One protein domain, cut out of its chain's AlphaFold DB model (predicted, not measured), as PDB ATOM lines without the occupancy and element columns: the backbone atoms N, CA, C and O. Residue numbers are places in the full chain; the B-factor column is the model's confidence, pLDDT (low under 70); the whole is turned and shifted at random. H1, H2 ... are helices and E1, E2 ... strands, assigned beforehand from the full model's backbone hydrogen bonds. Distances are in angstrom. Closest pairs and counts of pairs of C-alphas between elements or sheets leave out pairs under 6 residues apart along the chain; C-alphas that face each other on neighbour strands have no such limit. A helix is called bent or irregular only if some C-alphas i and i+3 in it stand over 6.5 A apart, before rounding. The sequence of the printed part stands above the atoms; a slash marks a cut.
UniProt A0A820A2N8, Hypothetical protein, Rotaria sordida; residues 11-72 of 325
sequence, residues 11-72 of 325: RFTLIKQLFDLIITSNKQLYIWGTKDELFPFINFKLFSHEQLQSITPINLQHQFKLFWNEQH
ATOM      1  N   ARG A  11      50.217  19.587 103.408       94.38
ATOM      2  CA  ARG A  11      50.798  20.807 102.844       94.38
ATOM      3  C   ARG A  11      49.777  21.598 102.033       94.38
ATOM      4  O   ARG A  11      49.725  22.815 102.176       94.38
ATOM      5  N   PHE A  12      48.979  20.923 101.208       93.75
ATOM      6  CA  PHE A  12      47.909  21.569 100.460       93.75
ATOM      7  C   PHE A  12      46.846  22.147 101.403       93.75
ATOM      8  O   PHE A  12      46.484  23.310 101.257       93.75
ATOM      9  N   THR A  13      46.429  21.398 102.430       93.62
ATOM     10  CA  THR A  13      45.473  21.885 103.440       93.62
ATOM     11  C   THR A  13      45.957  23.162 104.125       93.62
ATOM     12  O   THR A  13      45.189  24.112 104.256       93.62
ATOM     13  N   LEU A  14      47.236  23.223 104.510       94.69
ATOM     14  CA  LEU A  14      47.830  24.417 105.119       94.69
ATOM     15  C   LEU A  14      47.873  25.603 104.150       94.69
ATOM     16  O   LEU A  14      47.577  26.729 104.544       94.69
ATOM     17  N   ILE A  15      48.215  25.360 102.880       92.62
ATOM     18  CA  ILE A  15      48.186  26.395 101.836       92.62
ATOM     19  C   ILE A  15      46.761  26.927 101.671       92.62
ATOM     20  O   ILE A  15      46.562  28.139 101.670       92.62
ATOM     21  N   LYS A  16      45.767  26.039 101.582       91.56
ATOM     22  CA  LYS A  16      44.360  26.416 101.440       91.56
ATOM     23  C   LYS A  16      43.874  27.245 102.631       91.56
ATOM     24  O   LYS A  16      43.355  28.333 102.428       91.56
ATOM     25  N   GLN A  17      44.133  26.795 103.861       91.19
ATOM     26  CA  GLN A  17      43.774  27.537 105.077       91.19
ATOM     27  C   GLN A  17      44.425  28.922 105.140       91.19
ATOM     28  O   GLN A  17      43.792  29.881 105.578       91.19
ATOM     29  N   LEU A  18      45.678  29.047 104.692       90.12
ATOM     30  CA  LEU A  18      46.352  30.339 104.601       90.12
ATOM     31  C   LEU A  18      45.629  31.273 103.621       90.12
ATOM     32  O   LEU A  18      45.385  32.430 103.957       90.12
ATOM     33  N   PHE A  19      45.271  30.782 102.433       87.31
ATOM     34  CA  PHE A  19      44.518  31.569 101.457       87.31
ATOM     35  C   PHE A  19      43.128  31.945 101.965       87.31
ATOM     36  O   PHE A  19      42.751  33.110 101.849       87.31
ATOM     37  N   ASP A  20      42.411  31.014 102.593       87.50
ATOM     38  CA  ASP A  20      41.120  31.289 103.219       87.50
ATOM     39  C   ASP A  20      41.260  32.406 104.265       87.50
ATOM     40  O   ASP A  20      40.504  33.374 104.240       87.50
ATOM     41  N   LEU A  21      42.273  32.358 105.133       86.31
ATOM     42  CA  LEU A  21      42.506  33.393 106.147       86.31
ATOM     43  C   LEU A  21      42.813  34.762 105.516       86.31
ATOM     44  O   LEU A  21      42.249  35.780 105.931       86.31
ATOM     45  N   ILE A  22      43.660  34.790 104.483       83.56
ATOM     46  CA  ILE A  22      44.001  36.015 103.746       83.56
ATOM     47  C   ILE A  22      42.744  36.624 103.114       83.56
ATOM     48  O   ILE A  22      42.483  37.813 103.293       83.56
ATOM     49  N   ILE A  23      41.944  35.812 102.422       82.69
ATOM     50  CA  ILE A  23      40.776  36.266 101.659       82.69
ATOM     51  C   ILE A  23      39.632  36.701 102.587       82.69
ATOM     52  O   ILE A  23      38.991  37.727 102.342       82.69
ATOM     53  N   THR A  24      39.393  35.964 103.673       77.50
ATOM     54  CA  THR A  24      38.234  36.183 104.556       77.50
ATOM     55  C   THR A  24      38.414  37.393 105.475       77.50
ATOM     56  O   THR A  24      37.432  38.042 105.823       77.50
ATOM     57  N   SER A  25      39.654  37.726 105.855       78.25
ATOM     58  CA  SER A  25      39.921  38.724 106.902       78.25
ATOM     59  C   SER A  25      39.431  40.136 106.565       78.25
ATOM     60  O   SER A  25      38.861  40.786 107.433       78.25
ATOM     61  N   ASN A  26      39.615  40.602 105.324       77.50
ATOM     62  CA  ASN A  26      39.317  41.993 104.947       77.50
ATOM     63  C   ASN A  26      38.724  42.157 103.538       77.50
ATOM     64  O   ASN A  26      38.498  43.290 103.111       77.50
ATOM     65  N   LYS A  27      38.520  41.065 102.781       80.00
ATOM     66  CA  LYS A  27      38.114  41.079 101.356       80.00
ATOM     67  C   LYS A  27      38.998  41.944 100.440       80.00
ATOM     68  O   LYS A  27      38.648  42.180  99.287       80.00
ATOM     69  N   GLN A  28      40.141  42.419 100.926       87.19
ATOM     70  CA  GLN A  28      41.117  43.192 100.172       87.19
ATOM     71  C   GLN A  28      42.313  42.305  99.878       87.19
ATOM     72  O   GLN A  28      42.888  41.710 100.790       87.19
ATOM     73  N   LEU A  29      42.705  42.240  98.609       87.44
ATOM     74  CA  LEU A  29      43.867  41.471  98.189       87.44
ATOM     75  C   LEU A  29      44.868  42.387  97.501       87.44
ATOM     76  O   LEU A  29      44.579  42.983  96.464       87.44
ATOM     77  N   TYR A  30      46.060  42.473  98.079       87.44
ATOM     78  CA  TYR A  30      47.176  43.202  97.498       87.44
ATOM     79  C   TYR A  30      47.846  42.326  96.444       87.44
ATOM     80  O   TYR A  30      48.446  41.305  96.773       87.44
ATOM     81  N   ILE A  31      47.731  42.719  95.177       89.19
ATOM     82  CA  ILE A  31      48.236  41.938  94.049       89.19
ATOM     83  C   ILE A  31      49.275  42.719  93.254       89.19
ATOM     84  O   ILE A  31      49.137  43.919  93.006       89.19
ATOM     85  N   TRP A  32      50.316  42.014  92.829       82.94
ATOM     86  CA  TRP A  32      51.210  42.452  91.765       82.94
ATOM     87  C   TRP A  32      50.684  41.853  90.459       82.94
ATOM     88  O   TRP A  32      50.955  40.694  90.183       82.94
ATOM     89  N   GLY A  33      49.887  42.613  89.704       84.50
ATOM     90  CA  GLY A  33      49.258  42.131  88.468       84.50
ATOM     91  C   GLY A  33      47.747  42.343  88.440       84.50
ATOM     92  O   GLY A  33      47.225  43.278  89.056       84.50
ATOM     93  N   THR A  34      47.056  41.493  87.686       86.81
ATOM     94  CA  THR A  34      45.597  41.528  87.509       86.81
ATOM     95  C   THR A  34      44.902  40.459  88.345       86.81
ATOM     96  O   THR A  34      45.463  39.400  88.615       86.81
ATOM     97  N   LYS A  35      43.653  40.718  88.766       88.25
ATOM     98  CA  LYS A  35      42.849  39.719  89.498       88.25
ATOM     99  C   LYS A  35      42.658  38.443  88.670       88.25
ATOM    100  O   LYS A  35      42.541  37.358  89.234       88.25
ATOM    101  N   ASP A  36      42.679  38.582  87.348       89.44
ATOM    102  CA  ASP A  36      42.402  37.497  86.416       89.44
ATOM    103  C   ASP A  36      43.456  36.383  86.460       89.44
ATOM    104  O   ASP A  36      43.147  35.216  86.224       89.44
ATOM    105  N   GLU A  37      44.683  36.716  86.863       88.25
ATOM    106  CA  GLU A  37      45.775  35.757  87.063       88.25
ATOM    107  C   GLU A  37      45.481  34.741  88.174       88.25
ATOM    108  O   GLU A  37      46.128  33.696  88.248       88.25
ATOM    109  N   LEU A  38      44.488  35.012  89.025       88.38
ATOM    110  CA  LEU A  38      44.074  34.103  90.084       88.38
ATOM    111  C   LEU A  38      43.028  33.079  89.614       88.38
ATOM    112  O   LEU A  38      42.920  32.021  90.227       88.38
ATOM    113  N   PHE A  39      42.293  33.311  88.518       90.81
ATOM    114  CA  PHE A  39      41.257  32.369  88.053       90.81
ATOM    115  C   PHE A  39      41.755  30.931  87.818       90.81
ATOM    116  O   PHE A  39      41.051  30.005  88.227       90.81
ATOM    117  N   PRO A  40      42.953  30.684  87.250       89.81
ATOM    118  CA  PRO A  40      43.463  29.322  87.076       89.81
ATOM    119  C   PRO A  40      43.600  28.540  88.389       89.81
ATOM    120  O   PRO A  40      43.509  27.314  88.387       89.81
ATOM    121  N   PHE A  41      43.779  29.233  89.519       88.75
ATOM    122  CA  PHE A  41      43.925  28.620  90.839       88.75
ATOM    123  C   PHE A  41      42.601  28.099  91.426       88.75
ATOM    124  O   PHE A  41      42.624  27.295  92.360       88.75
ATOM    125  N   ILE A  42      41.458  28.458  90.830       90.81
ATOM    126  CA  ILE A  42      40.148  27.878  91.165       90.81
ATOM    127  C   ILE A  42      40.124  26.381  90.841       90.81
ATOM    128  O   ILE A  42      39.603  25.590  91.625       90.81
ATOM    129  N   ASN A  43      40.765  25.967  89.742       90.19
ATOM    130  CA  ASN A  43      40.857  24.552  89.362       90.19
ATOM    131  C   ASN A  43      41.622  23.721  90.402       90.19
ATOM    132  O   ASN A  43      41.396  22.520  90.529       90.19
ATOM    133  N   PHE A  44      42.491  24.372  91.177       89.62
ATOM    134  CA  PHE A  44      43.222  23.770  92.287       89.62
ATOM    135  C   PHE A  44      42.472  23.888  93.614       89.62
ATOM    136  O   PHE A  44      43.070  23.646  94.649       89.62
ATOM    137  N   LYS A  45      41.195  24.296  93.622       90.06
ATOM    138  CA  LYS A  45      40.343  24.403  94.822       90.06
ATOM    139  C   LYS A  45      40.938  25.260  95.951       90.06
ATOM    140  O   LYS A  45      40.594  25.060  97.119       90.06
ATOM    141  N   LEU A  46      41.823  26.202  95.618       90.00
ATOM    142  CA  LEU A  46      42.392  27.138  96.592       90.00
ATOM    143  C   LEU A  46      41.378  28.205  97.009       90.00
ATOM    144  O   LEU A  46      41.424  28.676  98.137       90.00
ATOM    145  N   PHE A  47      40.469  28.564  96.103       88.94
ATOM    146  CA  PHE A  47      39.371  29.497  96.335       88.94
ATOM    147  C   PHE A  47      38.257  29.252  95.310       88.94
ATOM    148  O   PHE A  47      38.497  28.704  94.231       88.94
ATOM    149  N   SER A  48      37.031  29.646  95.651       91.38
ATOM    150  CA  SER A  48      35.874  29.591  94.762       91.38
ATOM    151  C   SER A  48      35.785  30.826  93.864       91.38
ATOM    152  O   SER A  48      36.387  31.872  94.124       91.38
ATOM    153  N   HIS A  49      34.987  30.718  92.801       92.81
ATOM    154  CA  HIS A  49      34.711  31.845  91.914       92.81
ATOM    155  C   HIS A  49      34.061  33.016  92.669       92.81
ATOM    156  O   HIS A  49      34.469  34.163  92.513       92.81
ATOM    157  N   GLU A  50      33.110  32.714  93.552       91.62
ATOM    158  CA  GLU A  50      32.411  33.696  94.387       91.62
ATOM    159  C   GLU A  50      33.359  34.408  95.357       91.62
ATOM    160  O   GLU A  50      33.328  35.636  95.467       91.62
ATOM    161  N   GLN A  51      34.262  33.657  96.005       88.75
ATOM    162  CA  GLN A  51      35.298  34.234  96.861       88.75
ATOM    163  C   GLN A  51      36.132  35.238  96.060       88.75
ATOM    164  O   GLN A  51      36.276  36.383  96.485       88.75
ATOM    165  N   LEU A  52      36.597  34.865  94.864       89.75
ATOM    166  CA  LEU A  52      37.418  35.740  94.025       89.75
ATOM    167  C   LEU A  52      36.671  36.979  93.509       89.75
ATOM    168  O   LEU A  52      37.251  38.058  93.353       89.75
ATOM    169  N   GLN A  53      35.375  36.848  93.226       89.88
ATOM    170  CA  GLN A  53      34.536  37.973  92.824       89.88
ATOM    171  C   GLN A  53      34.322  38.964  93.968       89.88
ATOM    172  O   GLN A  53      34.397  40.168  93.733       89.88
ATOM    173  N   SER A  54      34.140  38.464  95.193       89.69
ATOM    174  CA  SER A  54      33.927  39.289  96.387       89.69
ATOM    175  C   SER A  54      35.167  40.069  96.843       89.69
ATOM    176  O   SER A  54      35.049  41.025  97.612       89.69
ATOM    177  N   ILE A  55      36.354  39.677  96.371       90.56
ATOM    178  CA  ILE A  55      37.614  40.349  96.680       90.56
ATOM    179  C   ILE A  55      37.734  41.646  95.878       90.56
ATOM    180  O   ILE A  55      37.628  41.660  94.648       90.56
ATOM    181  N   THR A  56      38.073  42.722  96.586       91.19
ATOM    182  CA  THR A  56      38.509  43.991  96.001       91.19
ATOM    183  C   THR A  56      40.030  43.956  95.798       91.19
ATOM    184  O   THR A  56      40.777  43.954  96.782       91.19
ATOM    185  N   PRO A  57      40.526  43.892  94.548       90.88
ATOM    186  CA  PRO A  57      41.958  43.859  94.289       90.88
ATOM    187  C   PRO A  57      42.573  45.251  94.463       90.88
ATOM    188  O   PRO A  57      42.088  46.237  93.910       90.88
ATOM    189  N   ILE A  58      43.693  45.324  95.178       90.19
ATOM    190  CA  ILE A  58      44.530  46.519  95.282       90.19
ATOM    191  C   ILE A  58      45.794  46.265  94.464       90.19
ATOM    192  O   ILE A  58      46.639  45.448  94.834       90.19
ATOM    193  N   ASN A  59      45.924  46.965  93.337       90.00
ATOM    194  CA  ASN A  59      47.076  46.829  92.450       90.00
ATOM    195  C   ASN A  59      48.310  47.515  93.060       90.00
ATOM    196  O   ASN A  59      48.456  48.740  93.006       90.00
ATOM    197  N   LEU A  60      49.221  46.711  93.610       89.62
ATOM    198  CA  LEU A  60      50.456  47.176  94.240       89.62
ATOM    199  C   LEU A  60      51.399  47.865  93.255       89.62
ATOM    200  O   LEU A  60      52.080  48.812  93.631       89.62
ATOM    201  N   GLN A  61      51.434  47.427  91.996       88.94
ATOM    202  CA  GLN A  61      52.280  48.052  90.981       88.94
ATOM    203  C   GLN A  61      51.813  49.482  90.684       88.94
ATOM    204  O   GLN A  61      52.634  50.381  90.503       88.94
ATOM    205  N   HIS A  62      50.499  49.704  90.634       89.44
ATOM    206  CA  HIS A  62      49.938  51.039  90.463       89.44
ATOM    207  C   HIS A  62      50.228  51.927  91.679       89.44
ATOM    208  O   HIS A  62      50.757  53.022  91.508       89.44
ATOM    209  N   GLN A  63      49.974  51.425  92.892       91.25
ATOM    210  CA  GLN A  63      50.261  52.149  94.135       91.25
ATOM    211  C   GLN A  63      51.747  52.509  94.262       91.25
ATOM    212  O   GLN A  63      52.091  53.637  94.603       91.25
ATOM    213  N   PHE A  64      52.638  51.585  93.898       90.88
ATOM    214  CA  PHE A  64      54.073  51.844  93.868       90.88
ATOM    215  C   PHE A  64      54.442  52.943  92.868       90.88
ATOM    216  O   PHE A  64      55.247  53.805  93.195       90.88
ATOM    217  N   LYS A  65      53.853  52.953  91.664       90.50
ATOM    218  CA  LYS A  65      54.097  54.019  90.674       90.50
ATOM    219  C   LYS A  65      53.646  55.388  91.180       90.50
ATOM    220  O   LYS A  65      54.357  56.361  90.961       90.50
ATOM    221  N   LEU A  66      52.489  55.459  91.840       90.94
ATOM    222  CA  LEU A  66      51.999  56.701  92.443       90.94
ATOM    223  C   LEU A  66      52.968  57.200  93.516       90.94
ATOM    224  O   LEU A  66      53.449  58.324  93.416       90.94
ATOM    225  N   PHE A  67      53.325  56.328  94.462       93.69
ATOM    226  CA  PHE A  67      54.302  56.635  95.506       93.69
ATOM    227  C   PHE A  67      55.647  57.079  94.919       93.69
ATOM    228  O   PHE A  67      56.216  58.082  95.336       93.69
ATOM    229  N   TRP A  68      56.151  56.360  93.916       92.75
ATOM    230  CA  TRP A  68      57.419  56.683  93.273       92.75
ATOM    231  C   TRP A  68      57.390  58.061  92.609       92.75
ATOM    232  O   TRP A  68      58.322  58.839  92.787       92.75
ATOM    233  N   ASN A  69      56.319  58.386  91.883       91.94
ATOM    234  CA  ASN A  69      56.164  59.689  91.237       91.94
ATOM    235  C   ASN A  69      56.031  60.834  92.250       91.94
ATOM    236  O   ASN A  69      56.502  61.935  91.981       91.94
ATOM    237  N   GLU A  70      55.400  60.583  93.397       93.19
ATOM    238  CA  GLU A  70      55.269  61.560  94.479       93.19
ATOM    239  C   GLU A  70      56.625  61.866  95.133       93.19
ATOM    240  O   GLU A  70      56.950  63.026  95.372       93.19
ATOM    241  N   GLN A  71      57.440  60.837  95.385       93.00
ATOM    242  CA  GLN A  71      58.760  60.994  96.010       93.00
ATOM    243  C   GLN A  71      59.845  61.453  95.029       93.00
ATOM    244  O   GLN A  71      60.841  62.061  95.424       93.00
ATOM    245  N   HIS A  72      59.660  61.167  93.744       90.50
ATOM    246  CA  HIS A  72      60.581  61.524  92.676       90.50
ATOM    247  C   HIS A  72      59.824  62.268  91.575       90.50
ATOM    248  O   HIS A  72      59.674  61.728  90.474       90.50
TER     249      HIS A  72
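This is residues 11 to 72 of the 325 residues of the protein "Hypothetical protein" of Rotaria sordida (UniProt A0A820A2N8). Picture a two-pronged fork with a handle: the short parallel strands E1 and E2 pair at the join, H1 makes one prong, the helical hairpin of H2 and H3 makes the other, and H4 follows E2 as the handle, with residues 63 to 72 sticking out free. The printed part has 62 residues with four named helices and two named strands, in the order H1 E1 H2 H3 E2 H4, and its class is mostly helix. It is loose, with a radius of gyration of the C-alphas of 13.8 A, and spans 44 by 20 by 19 A, a rod in outline whose length the arm H4 helps to make.

Start at H1, residues 11 to 26, which touches no helix. Its closest C-alphas to E1, residues 28 to 31, are those of Ile 23 and Leu 29, 7.0 A apart. Look next at E2, residues 56 to 59, the parallel neighbour of E1 at 30 degrees; N 31 and O 58 are 3.0 A apart and N 58 and O 29 are 2.8 A apart, within hydrogen-bond range. Between these strands come H2, residues 35 to 44, and H3, residues 49 to 54, and together they form a strand-helix-strand unit, two parallel neighbour strands with helices between them in the chain, with a right-handed crossover. H2 and H3 are a hairpin: they touch, the closest C-alphas being those of Ile 42 and His 49 at 6.8 A, and run opposite ways at a shallow tilt of 35.0 degrees, only just short of steep. H1 and H3 are close but not clearly touching, with the C-alphas of Ile 23 and Gln 51 closest at 7.6 A, while H1 and H2 are apart. In H4, residues 60 to 71, the C-alpha of Leu 60 is 5.7 A from that of Ile 31, the closest pair to E1. Every O i to N i+4 pair is within hydrogen-bond range in H3 and H4, against 11 of 12 in H1 and 0 of 6 in H2, where 6 of 7 O i to N i+3 pairs are within range.

Find C-alpha 11 at (50.798, 20.807, 102.844); from there H1 runs 24.2 A to C-alpha 26. H1 is irregular, but only just, with C-alphas 23 and 26 6.8 A apart; so is H2, with C-alphas 37 and 40 6.8 A apart. E1 begins at C-alpha 28, (41.117, 43.192, 100.172), and is 9.5 A long; H2 is 16.2 A, H3 8.7 A and E2 9.7 A. H4 runs 16.2 A to C-alpha 71 at (58.760, 60.994, 96.010).

The C-alphas farthest apart are those of Thr 13 and His 72, 43.8 A. The printed part has no cut, and each link between named elements is tight. The mean pLDDT of the printed part is 89.1, and no printed residue is under 70.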